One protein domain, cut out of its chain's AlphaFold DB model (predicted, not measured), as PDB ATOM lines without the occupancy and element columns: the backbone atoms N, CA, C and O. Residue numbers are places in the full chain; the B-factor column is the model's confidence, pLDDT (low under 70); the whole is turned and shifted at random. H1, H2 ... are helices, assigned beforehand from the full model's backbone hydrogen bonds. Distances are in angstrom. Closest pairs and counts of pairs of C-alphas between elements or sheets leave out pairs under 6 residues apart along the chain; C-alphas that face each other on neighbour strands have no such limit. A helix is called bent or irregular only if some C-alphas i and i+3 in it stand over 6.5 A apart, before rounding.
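What this domain is: This is residues 91 to 223 of the 255 residues of the protein "Hypothetical protein" of Timema shepardi (UniProt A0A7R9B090). Two long helices, H5 and H4, make a V, meeting where H4 nears its end and H5 begins; H5 reaches away as a long arm with the short helix H6 at its far end. On the side of H4 away from that arm lie long loops with the short helices H1, H2 and H3. The 133 printed residues hold six named helices, H1 to H6 in order, and no named strand: the class is all helix. The whole is only just loose, close to compact, with a radius of gyration of the C-alphas of 17.2 A and spans of 50 by 44 by 31 A.

Where its parts are: Find C-alpha 183 at (193.716, 108.345, 334.498); from there H5, residues 183 to 211, runs 40.2 A to C-alpha 211 at (189.489, 137.359, 307.065). H5 is neither bent nor irregular, but only just: C-alphas 204 and 207 are 6.5 A apart. H4, residues 154 to 177, runs 34.7 A from C-alpha 154 at (211.251, 125.090, 315.530). Look next for H6, residues 213 to 219, 10.2 A; H1, residues 97 to 103, 10.0 A; H2, residues 129 to 132, 5.2 A; and H3, residues 148 to 151, irregular at 7.3 A.

How they stand to each other: H5 touches H4 with residues 186 to 194 alone, at a steep tilt of 46 degrees, opposite ways; their closest C-alphas, Ala 171 and Ala 190, are 5.2 A apart. H5 and H6 only just touch, only at the corner, with 3 pairs of C-alphas within 8 A, the closest Pro 208 and Val 216 at 5.9 A. H3 and H4 touch only at the corner, the closest C-alphas being Val 150 and Ala 157, 5.2 A. H1 and H2 touch no helix. Every O i to N i+4 pair is within hydrogen-bond range in H1, H4 and H6, and 21 of 25 in H5; H2 and H3 are too short for such a pair, and their one O i to N i+3 pair is within range in H2 but not in H3.

The domain as a whole: The C-alphas of Ser 137 and Pro 221, the two farthest apart, are 52.0 A apart. The printed part has no cut; the links H1 to H2 and H2 to H3 are long, and residues 114 to 115 pair antiparallel with 121 to 122. Residues 209 to 214, of which 209 to 211 belong to H5, stand free. Look for pLDDT under 70 at residues 217 to 223.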
ATOM      1  N   PHE A  91     196.664 117.686 316.340       94.06
ATOM      2  CA  PHE A  91     198.109 117.937 316.305       94.06
ATOM      3  C   PHE A  91     198.828 117.621 317.634       94.06
ATOM      4  O   PHE A  91     200.010 117.281 317.651       94.06
ATOM      5  N   VAL A  92     198.113 117.664 318.764       95.94
ATOM      6  CA  VAL A  92     198.616 117.236 320.082       95.94
ATOM      7  C   VAL A  92     198.299 115.769 320.342       95.94
ATOM      8  O   VAL A  92     199.149 115.036 320.842       95.94
ATOM      9  N   TYR A  93     197.070 115.348 320.038       96.31
ATOM     10  CA  TYR A  93     196.525 114.073 320.512       96.31
ATOM     11  C   TYR A  93     196.576 112.928 319.503       96.31
ATOM     12  O   TYR A  93     196.270 111.802 319.878       96.31
ATOM     13  N   GLY A  94     196.924 113.193 318.250       93.69
ATOM     14  CA  GLY A  94     196.849 112.233 317.160       93.69
ATOM     15  C   GLY A  94     195.454 112.136 316.549       93.69
ATOM     16  O   GLY A  94     194.437 112.302 317.226       93.69
ATOM     17  N   SER A  95     195.425 111.821 315.254       90.81
ATOM     18  CA  SER A  95     194.193 111.483 314.521       90.81
ATOM     19  C   SER A  95     193.872 109.982 314.545       90.81
ATOM     20  O   SER A  95     192.786 109.567 314.149       90.81
ATOM     21  N   GLU A  96     194.794 109.161 315.055       89.75
ATOM     22  CA  GLU A  96     194.639 107.716 315.211       89.75
ATOM     23  C   GLU A  96     194.710 107.308 316.683       89.75
ATOM     24  O   GLU A  96     195.557 107.789 317.436       89.75
ATOM     25  N   GLN A  97     193.866 106.357 317.092       91.44
ATOM     26  CA  GLN A  97     193.796 105.904 318.483       91.44
ATOM     27  C   GLN A  97     195.121 105.294 318.974       91.44
ATOM     28  O   GLN A  97     195.507 105.513 320.118       91.44
ATOM     29  N   LEU A  98     195.833 104.562 318.109       94.31
ATOM     30  CA  LEU A  98     197.119 103.948 318.456       94.31
ATOM     31  C   LEU A  98     198.191 105.002 318.759       94.31
ATOM     32  O   LEU A  98     198.923 104.857 319.738       94.31
ATOM     33  N   LEU A  99     198.245 106.073 317.961       93.44
ATOM     34  CA  LEU A  99     199.132 107.211 318.200       93.44
ATOM     35  C   LEU A  99     198.715 107.971 319.465       93.44
ATOM     36  O   LEU A  99     199.542 108.243 320.329       93.44
ATOM     37  N   ALA A 100     197.419 108.239 319.634       95.69
ATOM     38  CA  ALA A 100     196.908 108.892 320.835       95.69
ATOM     39  C   ALA A 100     197.301 108.133 322.112       95.69
ATOM     40  O   ALA A 100     197.749 108.725 323.094       95.69
ATOM     41  N   ASP A 101     197.178 106.807 322.097       96.06
ATOM     42  CA  ASP A 101     197.537 105.956 323.224       96.06
ATOM     43  C   ASP A 101     199.051 105.831 323.435       96.06
ATOM     44  O   ASP A 101     199.481 105.640 324.579       96.06
ATOM     45  N   SER A 102     199.862 105.948 322.378       95.94
ATOM     46  CA  SER A 102     201.323 105.920 322.482       95.94
ATOM     47  C   SER A 102     201.883 107.208 323.092       95.94
ATOM     48  O   SER A 102     202.866 107.137 323.833       95.94
ATOM     49  N   LEU A 103     201.231 108.353 322.874       97.06
ATOM     50  CA  LEU A 103     201.628 109.663 323.407       97.06
ATOM     51  C   LEU A 103     201.281 109.849 324.895       97.06
ATOM     52  O   LEU A 103     201.840 110.718 325.570       97.06
ATOM     53  N   ARG A 104     200.386 109.024 325.449       97.69
ATOM     54  CA  ARG A 104     199.955 109.100 326.855       97.69
ATOM     55  C   ARG A 104     200.970 108.490 327.812       97.69
ATOM     56  O   ARG A 104     201.476 107.393 327.586       97.69
ATOM     57  N   LEU A 105     201.196 109.157 328.945       97.38
ATOM     58  CA  LEU A 105     201.984 108.609 330.055       97.38
ATOM     59  C   LEU A 105     201.228 107.488 330.787       97.38
ATOM     60  O   LEU A 105     201.861 106.606 331.358       97.38
ATOM     61  N   ARG A 106     199.885 107.511 330.731       96.69
ATOM     62  CA  ARG A 106     198.969 106.619 331.478       96.69
ATOM     63  C   ARG A 106     199.119 106.729 332.996       96.69
ATOM     64  O   ARG A 106     198.906 105.767 333.733       96.69
ATOM     65  N   GLN A 107     199.504 107.916 333.447       96.56
ATOM     66  CA  GLN A 107     199.554 108.274 334.850       96.56
ATOM     67  C   GLN A 107     199.067 109.716 335.023       96.56
ATOM     68  O   GLN A 107     199.588 110.627 334.381       96.56
ATOM     69  N   GLY A 108     198.082 109.923 335.903       96.38
ATOM     70  CA  GLY A 108     197.538 111.249 336.225       96.38
ATOM     71  C   GLY A 108     196.859 111.969 335.056       96.38
ATOM     72  O   GLY A 108     196.718 113.186 335.094       96.38
ATOM     73  N   GLY A 109     196.475 111.242 334.007       97.44
ATOM     74  CA  GLY A 109     195.930 111.791 332.772       97.44
ATOM     75  C   GLY A 109     196.956 112.518 331.905       97.44
ATOM     76  O   GLY A 109     196.551 113.246 331.012       97.44
ATOM     77  N   LEU A 110     198.260 112.356 332.162       98.31
ATOM     78  CA  LEU A 110     199.321 113.133 331.517       98.31
ATOM     79  C   LEU A 110     199.734 112.578 330.144       98.31
ATOM     80  O   LEU A 110     199.692 111.370 329.884       98.31
ATOM     81  N   LEU A 111     200.250 113.469 329.299       98.38
ATOM     82  CA  LEU A 111     201.034 113.139 328.110       98.38
ATOM     83  C   LEU A 111     202.504 112.906 328.480       98.38
ATOM     84  O   LEU A 111     203.037 113.524 329.412       98.38
ATOM     85  N   LYS A 112     203.175 112.024 327.733       97.88
ATOM     86  CA  LYS A 112     204.613 111.769 327.881       97.88
ATOM     87  C   LYS A 112     205.397 113.047 327.612       97.88
ATOM     88  O   LYS A 112     205.079 113.805 326.704       97.88
ATOM     89  N   THR A 113     206.445 113.271 328.398       96.75
ATOM     90  CA  THR A 113     207.372 114.390 328.197       96.75
ATOM     91  C   THR A 113     208.791 113.941 328.476       96.75
ATOM     92  O   THR A 113     209.010 113.041 329.288       96.75
ATOM     93  N   GLN A 114     209.753 114.615 327.860       94.31
ATOM     94  CA  GLN A 114     211.147 114.557 328.277       94.31
ATOM     95  C   GLN A 114     211.501 115.806 329.077       94.31
ATOM     96  O   GLN A 114     211.002 116.903 328.808       94.31
ATOM     97  N   LYS A 115     212.377 115.652 330.069       93.12
ATOM     98  CA  LYS A 115     212.825 116.752 330.921       93.12
ATOM     99  C   LYS A 115     214.273 117.091 330.592       93.12
ATOM    100  O   LYS A 115     215.148 116.235 330.644       93.12
ATOM    101  N   THR A 116     214.518 118.350 330.252       89.19
ATOM    102  CA  THR A 116     215.876 118.872 330.041       89.19
ATOM    103  C   THR A 116     216.614 119.055 331.368       89.19
ATOM    104  O   THR A 116     215.987 119.102 332.428       89.19
ATOM    105  N   LYS A 117     217.945 119.210 331.309       89.75
ATOM    106  CA  LYS A 117     218.794 119.482 332.487       89.75
ATOM    107  C   LYS A 117     218.314 120.702 333.285       89.75
ATOM    108  O   LYS A 117     218.337 120.675 334.508       89.75
ATOM    109  N   ASP A 118     217.771 121.704 332.596       91.88
ATOM    110  CA  ASP A 118     217.227 122.930 333.201       91.88
ATOM    111  C   ASP A 118     215.808 122.755 333.773       91.88
ATOM    112  O   ASP A 118     215.142 123.721 334.135       91.88
ATOM    113  N   GLY A 119     215.281 121.531 333.786       91.62
ATOM    114  CA  GLY A 119     213.970 121.209 334.337       91.62
ATOM    115  C   GLY A 119     212.774 121.511 333.431       91.62
ATOM    116  O   GLY A 119     211.638 121.309 333.854       91.62
ATOM    117  N   ARG A 120     212.995 121.945 332.184       90.94
ATOM    118  CA  ARG A 120     211.918 122.237 331.221       90.94
ATOM    119  C   ARG A 120     211.411 120.959 330.552       90.94
ATOM    120  O   ARG A 120     212.221 120.118 330.158       90.94
ATOM    121  N   HIS A 121     210.094 120.861 330.378       94.38
ATOM    122  CA  HIS A 121     209.415 119.726 329.743       94.38
ATOM    123  C   HIS A 121     209.245 119.935 328.234       94.38
ATOM    124  O   HIS A 121     208.753 120.981 327.815       94.38
ATOM    125  N   PHE A 122     209.615 118.955 327.425       95.94
ATOM    126  CA  PHE A 122     209.426 118.950 325.972       95.94
ATOM    127  C   PHE A 122     208.689 117.682 325.540       95.94
ATOM    128  O   PHE A 122     208.533 116.753 326.336       95.94
ATOM    129  N   MET A 123     208.242 117.657 324.285       96.19
ATOM    130  CA  MET A 123     207.719 116.446 323.651       96.19
ATOM    131  C   MET A 123     208.741 115.301 323.726       96.19
ATOM    132  O   MET A 123     209.944 115.574 323.782       96.19
ATOM    133  N   PRO A 124     208.283 114.040 323.775       95.19
ATOM    134  CA  PRO A 124     209.178 112.891 323.708       95.19
ATOM    135  C   PRO A 124     209.957 112.884 322.384       95.19
ATOM    136  O   PRO A 124     209.461 113.375 321.372       95.19
ATOM    137  N   ASN A 125     211.179 112.355 322.404       93.31
ATOM    138  CA  ASN A 125     211.964 112.117 321.192       93.31
ATOM    139  C   ASN A 125     211.510 110.819 320.511       93.31
ATOM    140  O   ASN A 125     211.141 109.868 321.206       93.31
ATOM    141  N   SER A 126     211.620 110.770 319.187       93.00
ATOM    142  CA  SER A 126     211.515 109.536 318.416       93.00
ATOM    143  C   SER A 126     212.569 108.533 318.876       93.00
ATOM    144  O   SER A 126     213.654 108.896 319.343       93.00
ATOM    145  N   LYS A 127     212.222 107.250 318.754       90.81
ATOM    146  CA  LYS A 127     213.143 106.124 318.952       90.81
ATOM    147  C   LYS A 127     214.084 105.900 317.769       90.81
ATOM    148  O   LYS A 127     215.125 105.287 317.972       90.81
ATOM    149  N   GLU A 128     213.699 106.353 316.577       91.00
ATOM    150  CA  GLU A 128     214.479 106.241 315.339       91.00
ATOM    151  C   GLU A 128     214.599 107.624 314.645       91.00
ATOM    152  O   GLU A 128     214.091 107.794 313.530       91.00
ATOM    153  N   PRO A 129     215.231 108.646 315.271       90.69
ATOM    154  CA  PRO A 129     215.339 109.991 314.702       90.69
ATOM    155  C   PRO A 129     215.847 110.064 313.263       90.69
ATOM    156  O   PRO A 129     215.302 110.847 312.495       90.69
ATOM    157  N   THR A 130     216.839 109.253 312.875       89.62
ATOM    158  CA  THR A 130     217.416 109.288 311.509       89.62
ATOM    159  C   THR A 130     216.452 108.801 310.425       89.62
ATOM    160  O   THR A 130     216.667 109.037 309.236       89.62
ATOM    161  N   LYS A 131     215.390 108.100 310.825       87.00
ATOM    162  CA  LYS A 131     214.360 107.574 309.931       87.00
ATOM    163  C   LYS A 131     213.121 108.460 309.912       87.00
ATOM    164  O   LYS A 131     212.512 108.626 308.856       87.00
ATOM    165  N   ASP A 132     212.751 109.005 311.066       85.62
ATOM    166  CA  ASP A 132     211.536 109.807 311.225       85.62
ATOM    167  C   ASP A 132     211.761 111.297 310.917       85.62
ATOM    168  O   ASP A 132     210.816 112.015 310.585       85.62
ATOM    169  N   CYS A 133     213.008 111.764 311.000       88.62
ATOM    170  CA  CYS A 133     213.415 113.135 310.728       88.62
ATOM    171  C   CYS A 133     214.632 113.194 309.794       88.62
ATOM    172  O   CYS A 133     215.409 112.251 309.683       88.62
ATOM    173  N   ASP A 134     214.825 114.351 309.157       86.56
ATOM    174  CA  ASP A 134     216.004 114.636 308.332       86.56
ATOM    175  C   ASP A 134     217.188 115.056 309.222       86.56
ATOM    176  O   ASP A 134     217.514 116.237 309.357       86.56
ATOM    177  N   VAL A 135     217.753 114.082 309.942       89.44
ATOM    178  CA  VAL A 135     218.864 114.265 310.888       89.44
ATOM    179  C   VAL A 135     219.926 113.181 310.708       89.44
ATOM    180  O   VAL A 135     219.622 112.031 310.412       89.44
ATOM    181  N   GLU A 136     221.190 113.542 310.930       89.31
ATOM    182  CA  GLU A 136     222.333 112.650 310.675       89.31
ATOM    183  C   GLU A 136     222.652 111.690 311.835       89.31
ATOM    184  O   GLU A 136     223.397 110.729 311.661       89.31
ATOM    185  N   SER A 137     222.133 111.956 313.036       91.50
ATOM    186  CA  SER A 137     222.484 111.219 314.255       91.50
ATOM    187  C   SER A 137     221.248 110.819 315.051       91.50
ATOM    188  O   SER A 137     220.333 111.627 315.212       91.50
ATOM    189  N   GLU A 138     221.272 109.616 315.627       88.94
ATOM    190  CA  GLU A 138     220.243 109.113 316.552       88.94
ATOM    191  C   GLU A 138     220.162 109.915 317.860       88.94
ATOM    192  O   GLU A 138     219.138 109.898 318.538       88.94
ATOM    193  N   ASP A 139     221.211 110.665 318.207       87.88
ATOM    194  CA  ASP A 139     221.207 111.562 319.368       87.88
ATOM    195  C   ASP A 139     220.542 112.918 319.055       87.88
ATOM    196  O   ASP A 139     220.436 113.792 319.924       87.88
ATOM    197  N   SER A 140     220.105 113.123 317.808       90.44
ATOM    198  CA  SER A 140     219.457 114.358 317.374       90.44
ATOM    199  C   SER A 140     218.029 114.469 317.905       90.44
ATOM    200  O   SER A 140     217.340 113.489 318.201       90.44
ATOM    201  N   VAL A 141     217.556 115.711 317.999       90.81
ATOM    202  CA  VAL A 141     216.184 116.003 318.413       90.81
ATOM    203  C   VAL A 141     215.235 115.776 317.236       90.81
ATOM    204  O   VAL A 141     215.332 116.454 316.219       90.81
ATOM    205  N   CYS A 142     214.295 114.859 317.417       93.88
ATOM    206  CA  CYS A 142     213.194 114.549 316.519       93.88
ATOM    207  C   CYS A 142     211.970 114.266 317.391       93.88
ATOM    208  O   CYS A 142     211.885 113.220 318.023       93.88
ATOM    209  N   TYR A 143     211.048 115.215 317.507       95.50
ATOM    210  CA  TYR A 143     209.926 115.092 318.433       95.50
ATOM    211  C   TYR A 143     208.824 114.168 317.910       95.50
ATOM    212  O   TYR A 143     208.472 114.220 316.734       95.50
ATOM    213  N   GLU A 144     208.218 113.400 318.813       95.06
ATOM    214  CA  GLU A 144     206.956 112.692 318.594       95.06
ATOM    215  C   GLU A 144     205.781 113.542 319.107       95.06
ATOM    216  O   GLU A 144     205.789 114.033 320.242       95.06
ATOM    217  N   ALA A 145     204.752 113.702 318.274       94.94
ATOM    218  CA  ALA A 145     203.531 114.439 318.594       94.94
ATOM    219  C   ALA A 145     202.312 113.828 317.884       94.94
ATOM    220  O   ALA A 145     202.418 112.794 317.226       94.94
ATOM    221  N   GLY A 146     201.143 114.462 318.023       92.94
ATOM    222  CA  GLY A 146     199.920 114.042 317.340       92.94
ATOM    223  C   GLY A 146     199.950 114.244 315.822       92.94
ATOM    224  O   GLY A 146     199.236 113.549 315.102       92.94
ATOM    225  N   ASP A 147     200.804 115.145 315.332       91.19
ATOM    226  CA  ASP A 147     201.059 115.359 313.909       91.19
ATOM    227  C   ASP A 147     202.543 115.155 313.566       91.19
ATOM    228  O   ASP A 147     203.436 115.693 314.227       91.19
ATOM    229  N   GLY A 148     202.812 114.393 312.501       87.06
ATOM    230  CA  GLY A 148     204.173 114.055 312.066       87.06
ATOM    231  C   GLY A 148     204.982 115.240 311.526       87.06
ATOM    232  O   GLY A 148     206.194 115.145 311.361       87.06
ATOM    233  N   ARG A 149     204.345 116.387 311.272       89.44
ATOM    234  CA  ARG A 149     205.002 117.600 310.766       89.44
ATOM    235  C   ARG A 149     205.528 118.503 311.882       89.44
ATOM    236  O   ARG A 149     206.042 119.585 311.602       89.44
ATOM    237  N   VAL A 150     205.471 118.057 313.138       92.56
ATOM    238  CA  VAL A 150     205.990 118.792 314.302       92.56
ATOM    239  C   VAL A 150     207.453 119.242 314.144       92.56
ATOM    240  O   VAL A 150     207.833 120.293 314.663       92.56
ATOM    241  N   ASN A 151     208.254 118.495 313.374       92.50
ATOM    242  CA  ASN A 151     209.681 118.749 313.156       92.50
ATOM    243  C   ASN A 151     210.000 119.602 311.911       92.50
ATOM    244  O   ASN A 151     211.171 119.776 311.590       92.50
ATOM    245  N   GLN A 152     209.005 120.170 311.214       89.56
ATOM    246  CA  GLN A 152     209.251 120.981 310.007       89.56
ATOM    247  C   GLN A 152     210.072 122.247 310.279       89.56
ATOM    248  O   GLN A 152     210.938 122.617 309.492       89.56
ATOM    249  N   HIS A 153     209.782 122.941 311.380       89.69
ATOM    250  CA  HIS A 153     210.599 124.049 311.858       89.69
ATOM    251  C   HIS A 153     210.377 124.282 313.362       89.69
ATOM    252  O   HIS A 153     209.300 123.974 313.883       89.69
ATOM    253  N   PRO A 154     211.335 124.910 314.075       91.19
ATOM    254  CA  PRO A 154     211.251 125.090 315.530       91.19
ATOM    255  C   PRO A 154     209.983 125.809 316.010       91.19
ATOM    256  O   PRO A 154     209.465 125.514 317.081       91.19
ATOM    257  N   GLY A 155     209.454 126.736 315.206       92.81
ATOM    258  CA  GLY A 155     208.193 127.428 315.495       92.81
ATOM    259  C   GLY A 155     206.988 126.490 315.663       92.81
ATOM    260  O   GLY A 155     206.207 126.692 316.590       92.81
ATOM    261  N   VAL A 156     206.860 125.444 314.836       92.38
ATOM    262  CA  VAL A 156     205.787 124.436 314.975       92.38
ATOM    263  C   VAL A 156     205.977 123.637 316.258       92.38
ATOM    264  O   VAL A 156     205.039 123.499 317.049       92.38
ATOM    265  N   ALA A 157     207.205 123.173 316.502       93.44
ATOM    266  CA  ALA A 157     207.551 122.395 317.687       93.44
ATOM    267  C   ALA A 157     207.291 123.163 318.996       93.44
ATOM    268  O   ALA A 157     206.861 122.577 319.994       93.44
ATOM    269  N   ILE A 158     207.508 124.484 319.001       95.00
ATOM    270  CA  ILE A 158     207.217 125.348 320.152       95.00
ATOM    271  C   ILE A 158     205.718 125.358 320.464       95.00
ATOM    272  O   ILE A 158     205.351 125.191 321.628       95.00
ATOM    273  N   ILE A 159     204.855 125.511 319.456       95.62
ATOM    274  CA  ILE A 159     203.398 125.522 319.659       95.62
ATOM    275  C   ILE A 159     202.902 124.157 320.146       95.62
ATOM    276  O   ILE A 159     202.149 124.097 321.116       95.62
ATOM    277  N   HIS A 160     203.390 123.057 319.571       96.38
ATOM    278  CA  HIS A 160     203.043 121.716 320.054       96.38
ATOM    279  C   HIS A 160     203.483 121.507 321.511       96.38
ATOM    280  O   HIS A 160     202.709 121.032 322.342       96.38
ATOM    281  N   THR A 161     204.699 121.943 321.857       96.62
ATOM    282  CA  THR A 161     205.203 121.886 323.238       96.62
ATOM    283  C   THR A 161     204.340 122.716 324.190       96.62
ATOM    284  O   THR A 161     204.107 122.296 325.323       96.62
ATOM    285  N   LEU A 162     203.868 123.890 323.758       97.44
ATOM    286  CA  LEU A 162     203.005 124.755 324.559       97.44
ATOM    287  C   LEU A 162     201.692 124.048 324.915       97.44
ATOM    288  O   LEU A 162     201.358 123.962 326.095       97.44
ATOM    289  N   PHE A 163     200.992 123.488 323.927       98.12
ATOM    290  CA  PHE A 163     199.719 122.806 324.173       98.12
ATOM    291  C   PHE A 163     199.877 121.481 324.925       98.12
ATOM    292  O   PHE A 163     199.035 121.148 325.758       98.12
ATOM    293  N   LEU A 164     200.988 120.767 324.729       98.25
ATOM    294  CA  LEU A 164     201.328 119.608 325.554       98.25
ATOM    295  C   LEU A 164     201.520 120.001 327.030       98.25
ATOM    296  O   LEU A 164     201.033 119.319 327.934       98.25
ATOM    297  N   ARG A 165     202.219 121.112 327.295       97.94
ATOM    298  CA  ARG A 165     202.404 121.615 328.663       97.94
ATOM    299  C   ARG A 165     201.080 122.059 329.265       97.94
ATOM    300  O   ARG A 165     200.845 121.790 330.438       97.94
ATOM    301  N   GLU A 166     200.226 122.697 328.470       98.38
ATOM    302  CA  GLU A 166     198.909 123.138 328.918       98.38
ATOM    303  C   GLU A 166     198.007 121.957 329.279       98.38
ATOM    304  O   GLU A 166     197.396 121.964 330.347       98.38
ATOM    305  N   HIS A 167     198.016 120.889 328.475       98.62
ATOM    306  CA  HIS A 167     197.334 119.642 328.817       98.62
ATOM    307  C   HIS A 167     197.795 119.104 330.179       98.62
ATOM    308  O   HIS A 167     196.973 118.874 331.066       98.62
ATOM    309  N   ASN A 168     199.108 118.955 330.379       98.44
ATOM    310  CA  ASN A 168     199.653 118.422 331.630       98.44
ATOM    311  C   ASN A 168     199.374 119.341 332.833       98.44
ATOM    312  O   ASN A 168     199.135 118.854 333.938       98.44
ATOM    313  N   ARG A 169     199.357 120.665 332.625       98.38
ATOM    314  CA  ARG A 169     198.975 121.646 333.651       98.38
ATOM    315  C   ARG A 169     197.510 121.473 334.059       98.38
ATOM    316  O   ARG A 169     197.221 121.418 335.253       98.38
ATOM    317  N   ILE A 170     196.599 121.364 333.089       98.75
ATOM    318  CA  ILE A 170     195.165 121.169 333.333       98.75
ATOM    319  C   ILE A 170     194.912 119.824 334.019       98.75
ATOM    320  O   ILE A 170     194.220 119.790 335.033       98.75
ATOM    321  N   ALA A 171     195.503 118.733 333.524       98.56
ATOM    322  CA  ALA A 171     195.360 117.403 334.114       98.56
ATOM    323  C   ALA A 171     195.811 117.375 335.586       98.56
ATOM    324  O   ALA A 171     195.092 116.852 336.436       98.56
ATOM    325  N   GLY A 172     196.937 118.021 335.916       98.06
ATOM    326  CA  GLY A 172     197.411 118.143 337.300       98.06
ATOM    327  C   GLY A 172     196.457 118.930 338.209       98.06
ATOM    328  O   GLY A 172     196.212 118.530 339.347       98.06
ATOM    329  N   ILE A 173     195.862 120.016 337.704       98.50
ATOM    330  CA  ILE A 173     194.842 120.780 338.444       98.50
ATOM    331  C   ILE A 173     193.581 119.934 338.653       98.50
ATOM    332  O   ILE A 173     193.068 119.863 339.770       98.50
ATOM    333  N   LEU A 174     193.097 119.260 337.605       98.50
ATOM    334  CA  LEU A 174     191.916 118.398 337.679       98.50
ATOM    335  C   LEU A 174     192.114 117.241 338.655       98.50
ATOM    336  O   LEU A 174     191.183 116.922 339.389       98.50
ATOM    337  N   GLN A 175     193.313 116.657 338.706       97.81
ATOM    338  CA  GLN A 175     193.660 115.606 339.660       97.81
ATOM    339  C   GLN A 175     193.630 116.120 341.106       97.81
ATOM    340  O   GLN A 175     193.124 115.430 341.988       97.81
ATOM    341  N   GLY A 176     194.131 117.335 341.350       97.50
ATOM    342  CA  GLY A 176     194.079 117.968 342.670       97.50
ATOM    343  C   GLY A 176     192.653 118.282 343.136       97.50
ATOM    344  O   GLY A 176     192.342 118.121 344.312       97.50
ATOM    345  N   LEU A 177     191.776 118.692 342.213       97.81
ATOM    346  CA  LEU A 177     190.365 118.981 342.499       97.81
ATOM    347  C   LEU A 177     189.510 117.713 342.625       97.81
ATOM    348  O   LEU A 177     188.581 117.667 343.428       97.81
ATOM    349  N   ASN A 178     189.820 116.681 341.838       97.38
ATOM    350  CA  ASN A 178     189.037 115.456 341.721       97.38
ATOM    351  C   ASN A 178     189.922 114.231 341.975       97.38
ATOM    352  O   ASN A 178     190.191 113.441 341.073       97.38
ATOM    353  N   SER A 179     190.338 114.037 343.227       95.69
ATOM    354  CA  SER A 179     191.219 112.922 343.619       95.69
ATOM    355  C   SER A 179     190.643 111.523 343.348       95.69
ATOM    356  O   SER A 179     191.382 110.543 343.337       95.69
ATOM    357  N   HIS A 180     189.330 111.427 343.125       96.50
ATOM    358  CA  HIS A 180     188.603 110.196 342.821       96.50
ATOM    359  C   HIS A 180     188.556 109.859 341.319       96.50
ATOM    360  O   HIS A 180     188.033 108.805 340.958       96.50
ATOM    361  N   TRP A 181     189.039 110.739 340.435       98.12
ATOM    362  CA  TRP A 181     189.063 110.475 338.994       98.12
ATOM    363  C   TRP A 181     190.206 109.539 338.607       98.12
ATOM    364  O   TRP A 181     191.319 109.636 339.124       98.12
ATOM    365  N   ASP A 182     189.924 108.642 337.664       97.62
ATOM    366  CA  ASP A 182     190.920 107.756 337.077       97.62
ATOM    367  C   ASP A 182     191.738 108.462 335.978       97.62
ATOM    368  O   ASP A 182     191.423 109.568 335.529       97.62
ATOM    369  N   ASP A 183     192.814 107.809 335.529       97.88
ATOM    370  CA  ASP A 183     193.716 108.345 334.498       97.88
ATOM    371  C   ASP A 183     192.979 108.715 333.205       97.88
ATOM    372  O   ASP A 183     193.214 109.776 332.623       97.88
ATOM    373  N   ASN A 184     192.056 107.852 332.768       97.81
ATOM    374  CA  ASN A 184     191.294 108.070 331.546       97.81
ATOM    375  C   ASN A 184     190.393 109.298 331.661       97.81
ATOM    376  O   ASN A 184     190.360 110.104 330.730       97.81
ATOM    377  N   ARG A 185     189.679 109.467 332.782       98.19
ATOM    378  CA  ARG A 185     188.830 110.642 332.982       98.19
ATOM    379  C   ARG A 185     189.654 111.922 332.992       98.19
ATOM    380  O   ARG A 185     189.273 112.870 332.311       98.19
ATOM    381  N   LEU A 186     190.786 111.934 333.697       98.50
ATOM    382  CA  LEU A 186     191.687 113.090 333.741       98.50
ATOM    383  C   LEU A 186     192.183 113.477 332.345       98.50
ATOM    384  O   LEU A 186     192.067 114.639 331.960       98.50
ATOM    385  N   TYR A 187     192.654 112.499 331.566       98.56
ATOM    386  CA  TYR A 187     193.114 112.721 330.196       98.56
ATOM    387  C   TYR A 187     192.006 113.292 329.301       98.56
ATOM    388  O   TYR A 187     192.221 114.279 328.597       98.56
ATOM    389  N   LEU A 188     190.809 112.694 329.326       98.31
ATOM    390  CA  LEU A 188     189.700 113.112 328.466       98.31
ATOM    391  C   LEU A 188     189.168 114.501 328.829       98.31
ATOM    392  O   LEU A 188     188.859 115.278 327.928       98.31
ATOM    393  N   GLU A 189     189.078 114.838 330.115       98.44
ATOM    394  CA  GLU A 189     188.627 116.166 330.545       98.44
ATOM    395  C   GLU A 189     189.684 117.245 330.279       98.44
ATOM    396  O   GLU A 189     189.349 118.317 329.775       98.44
ATOM    397  N   ALA A 190     190.972 116.952 330.501       98.62
ATOM    398  CA  ALA A 190     192.048 117.857 330.104       98.62
ATOM    399  C   ALA A 190     192.065 118.076 328.581       98.62
ATOM    400  O   ALA A 190     192.151 119.216 328.121       98.62
ATOM    401  N   LYS A 191     191.891 117.003 327.793       98.12
ATOM    402  CA  LYS A 191     191.753 117.076 326.333       98.12
ATOM    403  C   LYS A 191     190.582 117.969 325.918       98.12
ATOM    404  O   LYS A 191     190.778 118.850 325.090       98.12
ATOM    405  N   ARG A 192     189.396 117.798 326.512       98.00
ATOM    406  CA  ARG A 192     188.208 118.626 326.220       98.00
ATOM    407  C   ARG A 192     188.452 120.116 326.449       98.00
ATOM    408  O   ARG A 192     188.065 120.923 325.610       98.00
ATOM    409  N   ILE A 193     189.111 120.481 327.547       98.31
ATOM    410  CA  ILE A 193     189.415 121.887 327.852       98.31
ATOM    411  C   ILE A 193     190.418 122.453 326.842       98.31
ATOM    412  O   ILE A 193     190.207 123.544 326.321       98.31
ATOM    413  N   VAL A 194     191.476 121.705 326.511       98.25
ATOM    414  CA  VAL A 194     192.461 122.130 325.503       98.25
ATOM    415  C   VAL A 194     191.820 122.323 324.128       98.25
ATOM    416  O   VAL A 194     192.127 123.302 323.453       98.25
ATOM    417  N   ILE A 195     190.899 121.438 323.732       96.38
ATOM    418  CA  ILE A 195     190.119 121.588 322.496       96.38
ATOM    419  C   ILE A 195     189.332 122.899 322.512       96.38
ATOM    420  O   ILE A 195     189.395 123.659 321.551       96.38
ATOM    421  N   ALA A 196     188.637 123.201 323.611       95.25
ATOM    422  CA  ALA A 196     187.871 124.438 323.734       95.25
ATOM    423  C   ALA A 196     188.765 125.690 323.660       95.25
ATOM    424  O   ALA A 196     188.413 126.651 322.978       95.25
ATOM    425  N   ILE A 197     189.939 125.669 324.305       96.25
ATOM    426  CA  ILE A 197     190.935 126.750 324.211       96.25
ATOM    427  C   ILE A 197     191.361 126.945 322.754       96.25
ATOM    428  O   ILE A 197     191.385 128.067 322.254       96.25
ATOM    429  N   TRP A 198     191.674 125.852 322.062       94.44
ATOM    430  CA  TRP A 198     192.130 125.902 320.682       94.44
ATOM    431  C   TRP A 198     191.058 126.421 319.714       94.44
ATOM    432  O   TRP A 198     191.334 127.286 318.878       94.44
ATOM    433  N   GLN A 199     189.815 125.964 319.872       90.69
ATOM    434  CA  GLN A 199     188.667 126.467 319.119       90.69
ATOM    435  C   GLN A 199     188.428 127.957 319.378       90.69
ATOM    436  O   GLN A 199     188.186 128.704 318.433       90.69
ATOM    437  N   HIS A 200     188.538 128.401 320.633       89.56
ATOM    438  CA  HIS A 200     188.385 129.808 320.994       89.56
ATOM    439  C   HIS A 200     189.445 130.681 320.317       89.56
ATOM    440  O   HIS A 200     189.093 131.629 319.622       89.56
ATOM    441  N   ILE A 201     190.727 130.320 320.442       90.38
ATOM    442  CA  ILE A 201     191.826 131.039 319.781       90.38
ATOM    443  C   ILE A 201     191.587 131.090 318.268       90.38
ATOM    444  O   ILE A 201     191.724 132.141 317.648       90.38
ATOM    445  N   THR A 202     191.183 129.971 317.664       88.25
ATOM    446  CA  THR A 202     190.997 129.893 316.213       88.25
ATOM    447  C   THR A 202     189.849 130.780 315.732       88.25
ATOM    448  O   THR A 202     190.052 131.595 314.835       88.25
ATOM    449  N   TYR A 203     188.657 130.658 316.319       83.81
ATOM    450  CA  TYR A 203     187.465 131.360 315.834       83.81
ATOM    451  C   TYR A 203     187.348 132.804 316.317       83.81
ATOM    452  O   TYR A 203     186.854 133.645 315.569       83.81
ATOM    453  N   ILE A 204     187.768 133.095 317.549       86.12
ATOM    454  CA  ILE A 204     187.579 134.413 318.168       86.12
ATOM    455  C   ILE A 204     188.779 135.319 317.922       86.12
ATOM    456  O   ILE A 204     188.598 136.500 317.644       86.12
ATOM    457  N   GLU A 205     189.999 134.790 318.014       86.56
ATOM    458  CA  GLU A 205     191.203 135.620 317.934       86.56
ATOM    459  C   GLU A 205     191.811 135.609 316.531       86.56
ATOM    460  O   GLU A 205     192.085 136.662 315.961       86.56
ATOM    461  N   TRP A 206     192.029 134.430 315.947       87.94
ATOM    462  CA  TRP A 206     192.787 134.296 314.704       87.94
ATOM    463  C   TRP A 206     191.950 134.578 313.452       87.94
ATOM    464  O   TRP A 206     192.368 135.359 312.595       87.94
ATOM    465  N   LEU A 207     190.765 133.973 313.338       86.06
ATOM    466  CA  LEU A 207     189.944 134.055 312.128       86.06
ATOM    467  C   LEU A 207     189.556 135.499 311.742       86.06
ATOM    468  O   LEU A 207     189.696 135.837 310.562       86.06
ATOM    469  N   PRO A 208     189.158 136.389 312.678       86.31
ATOM    470  CA  PRO A 208     188.849 137.783 312.348       86.31
ATOM    471  C   PRO A 208     190.063 138.584 311.885       86.31
ATOM    472  O   PRO A 208     189.926 139.447 311.022       86.31
ATOM    473  N   LEU A 209     191.256 138.280 312.401       88.38
ATOM    474  CA  LEU A 209     192.490 138.942 311.970       88.38
ATOM    475  C   LEU A 209     192.892 138.545 310.543       88.38
ATOM    476  O   LEU A 209     193.522 139.339 309.847       88.38
ATOM    477  N   VAL A 210     192.541 137.331 310.113       87.50
ATOM    478  CA  VAL A 210     192.879 136.812 308.781       87.50
ATOM    479  C   VAL A 210     191.856 137.228 307.729       87.50
ATOM    480  O   VAL A 210     192.241 137.673 306.650       87.50
ATOM    481  N   LEU A 211     190.563 137.080 308.024       86.50
ATOM    482  CA  LEU A 211     189.489 137.359 307.065       86.50
ATOM    483  C   LEU A 211     188.997 138.811 307.118       86.50
ATOM    484  O   LEU A 211     188.397 139.290 306.159       86.50
ATOM    485  N   GLY A 212     189.259 139.518 308.217       83.88
ATOM    486  CA  GLY A 212     188.654 140.809 308.525       83.88
ATOM    487  C   GLY A 212     187.278 140.661 309.183       83.88
ATOM    488  O   GLY A 212     186.529 139.722 308.909       83.88
ATOM    489  N   GLU A 213     186.926 141.624 310.040       78.38
ATOM    490  CA  GLU A 213     185.689 141.599 310.841       78.38
ATOM    491  C   GLU A 213     184.417 141.474 309.989       78.38
ATOM    492  O   GLU A 213     183.480 140.775 310.370       78.38
ATOM    493  N   TYR A 214     184.408 142.098 308.807       74.94
ATOM    494  CA  TYR A 214     183.270 142.076 307.886       74.94
ATOM    495  C   TYR A 214     182.925 140.651 307.423       74.94
ATOM    496  O   TYR A 214     181.783 140.216 307.545       74.94
ATOM    497  N   PHE A 215     183.920 139.887 306.959       74.19
ATOM    498  CA  PHE A 215     183.705 138.526 306.457       74.19
ATOM    499  C   PHE A 215     183.337 137.540 307.569       74.19
ATOM    500  O   PHE A 215     182.591 136.592 307.335       74.19
ATOM    501  N   VAL A 216     183.835 137.759 308.788       73.12
ATOM    502  CA  VAL A 216     183.484 136.910 309.931       73.12
ATOM    503  C   VAL A 216     182.030 137.107 310.359       73.12
ATOM    504  O   VAL A 216     181.366 136.122 310.679       73.12
ATOM    505  N   GLY A 217     181.513 138.340 310.304       67.19
ATOM    506  CA  GLY A 217     180.098 138.621 310.566       67.19
ATOM    507  C   GLY A 217     179.149 137.861 309.630       67.19
ATOM    508  O   GLY A 217     178.114 137.371 310.081       67.19
ATOM    509  N   ASP A 218     179.544 137.694 308.364       67.50
ATOM    510  CA  ASP A 218     178.759 136.992 307.340       67.50
ATOM    511  C   ASP A 218     178.844 135.458 307.457       67.50
ATOM    512  O   ASP A 218     177.854 134.760 307.243       67.50
ATOM    513  N   ILE A 219     180.020 134.914 307.793       66.94
ATOM    514  CA  ILE A 219     180.253 133.458 307.880       66.94
ATOM    515  C   ILE A 219     179.754 132.889 309.209       66.94
ATOM    516  O   ILE A 219     179.323 131.738 309.280       66.94
ATOM    517  N   HIS A 220     179.825 133.682 310.274       62.41
ATOM    518  CA  HIS A 220     179.530 133.221 311.618       62.41
ATOM    519  C   HIS A 220     178.665 134.244 312.368       62.41
ATOM    520  O   HIS A 220     179.119 134.833 313.356       62.41
ATOM    521  N   PRO A 221     177.378 134.407 311.994       53.44
ATOM    522  CA  PRO A 221     176.451 135.284 312.718       53.44
ATOM    523  C   PRO A 221     176.351 134.931 314.215       53.44
ATOM    524  O   PRO A 221     176.036 135.780 315.044       53.44
ATOM    525  N   VAL A 222     176.713 133.698 314.589       53.06
ATOM    526  CA  VAL A 222     176.740 133.173 315.964       53.06
ATOM    527  C   VAL A 222     177.913 133.713 316.812       53.06
ATOM    528  O   VAL A 222     177.839 133.658 318.034       53.06
ATOM    529  N   LEU A 223     178.961 134.324 316.228       50.75
ATOM    530  CA  LEU A 223     180.006 134.985 317.041       50.75
ATOM    531  C   LEU A 223     179.498 136.280 317.696       50.75
ATOM    532  O   LEU A 223     180.107 136.762 318.648       50.75
TER     533      LEU A 223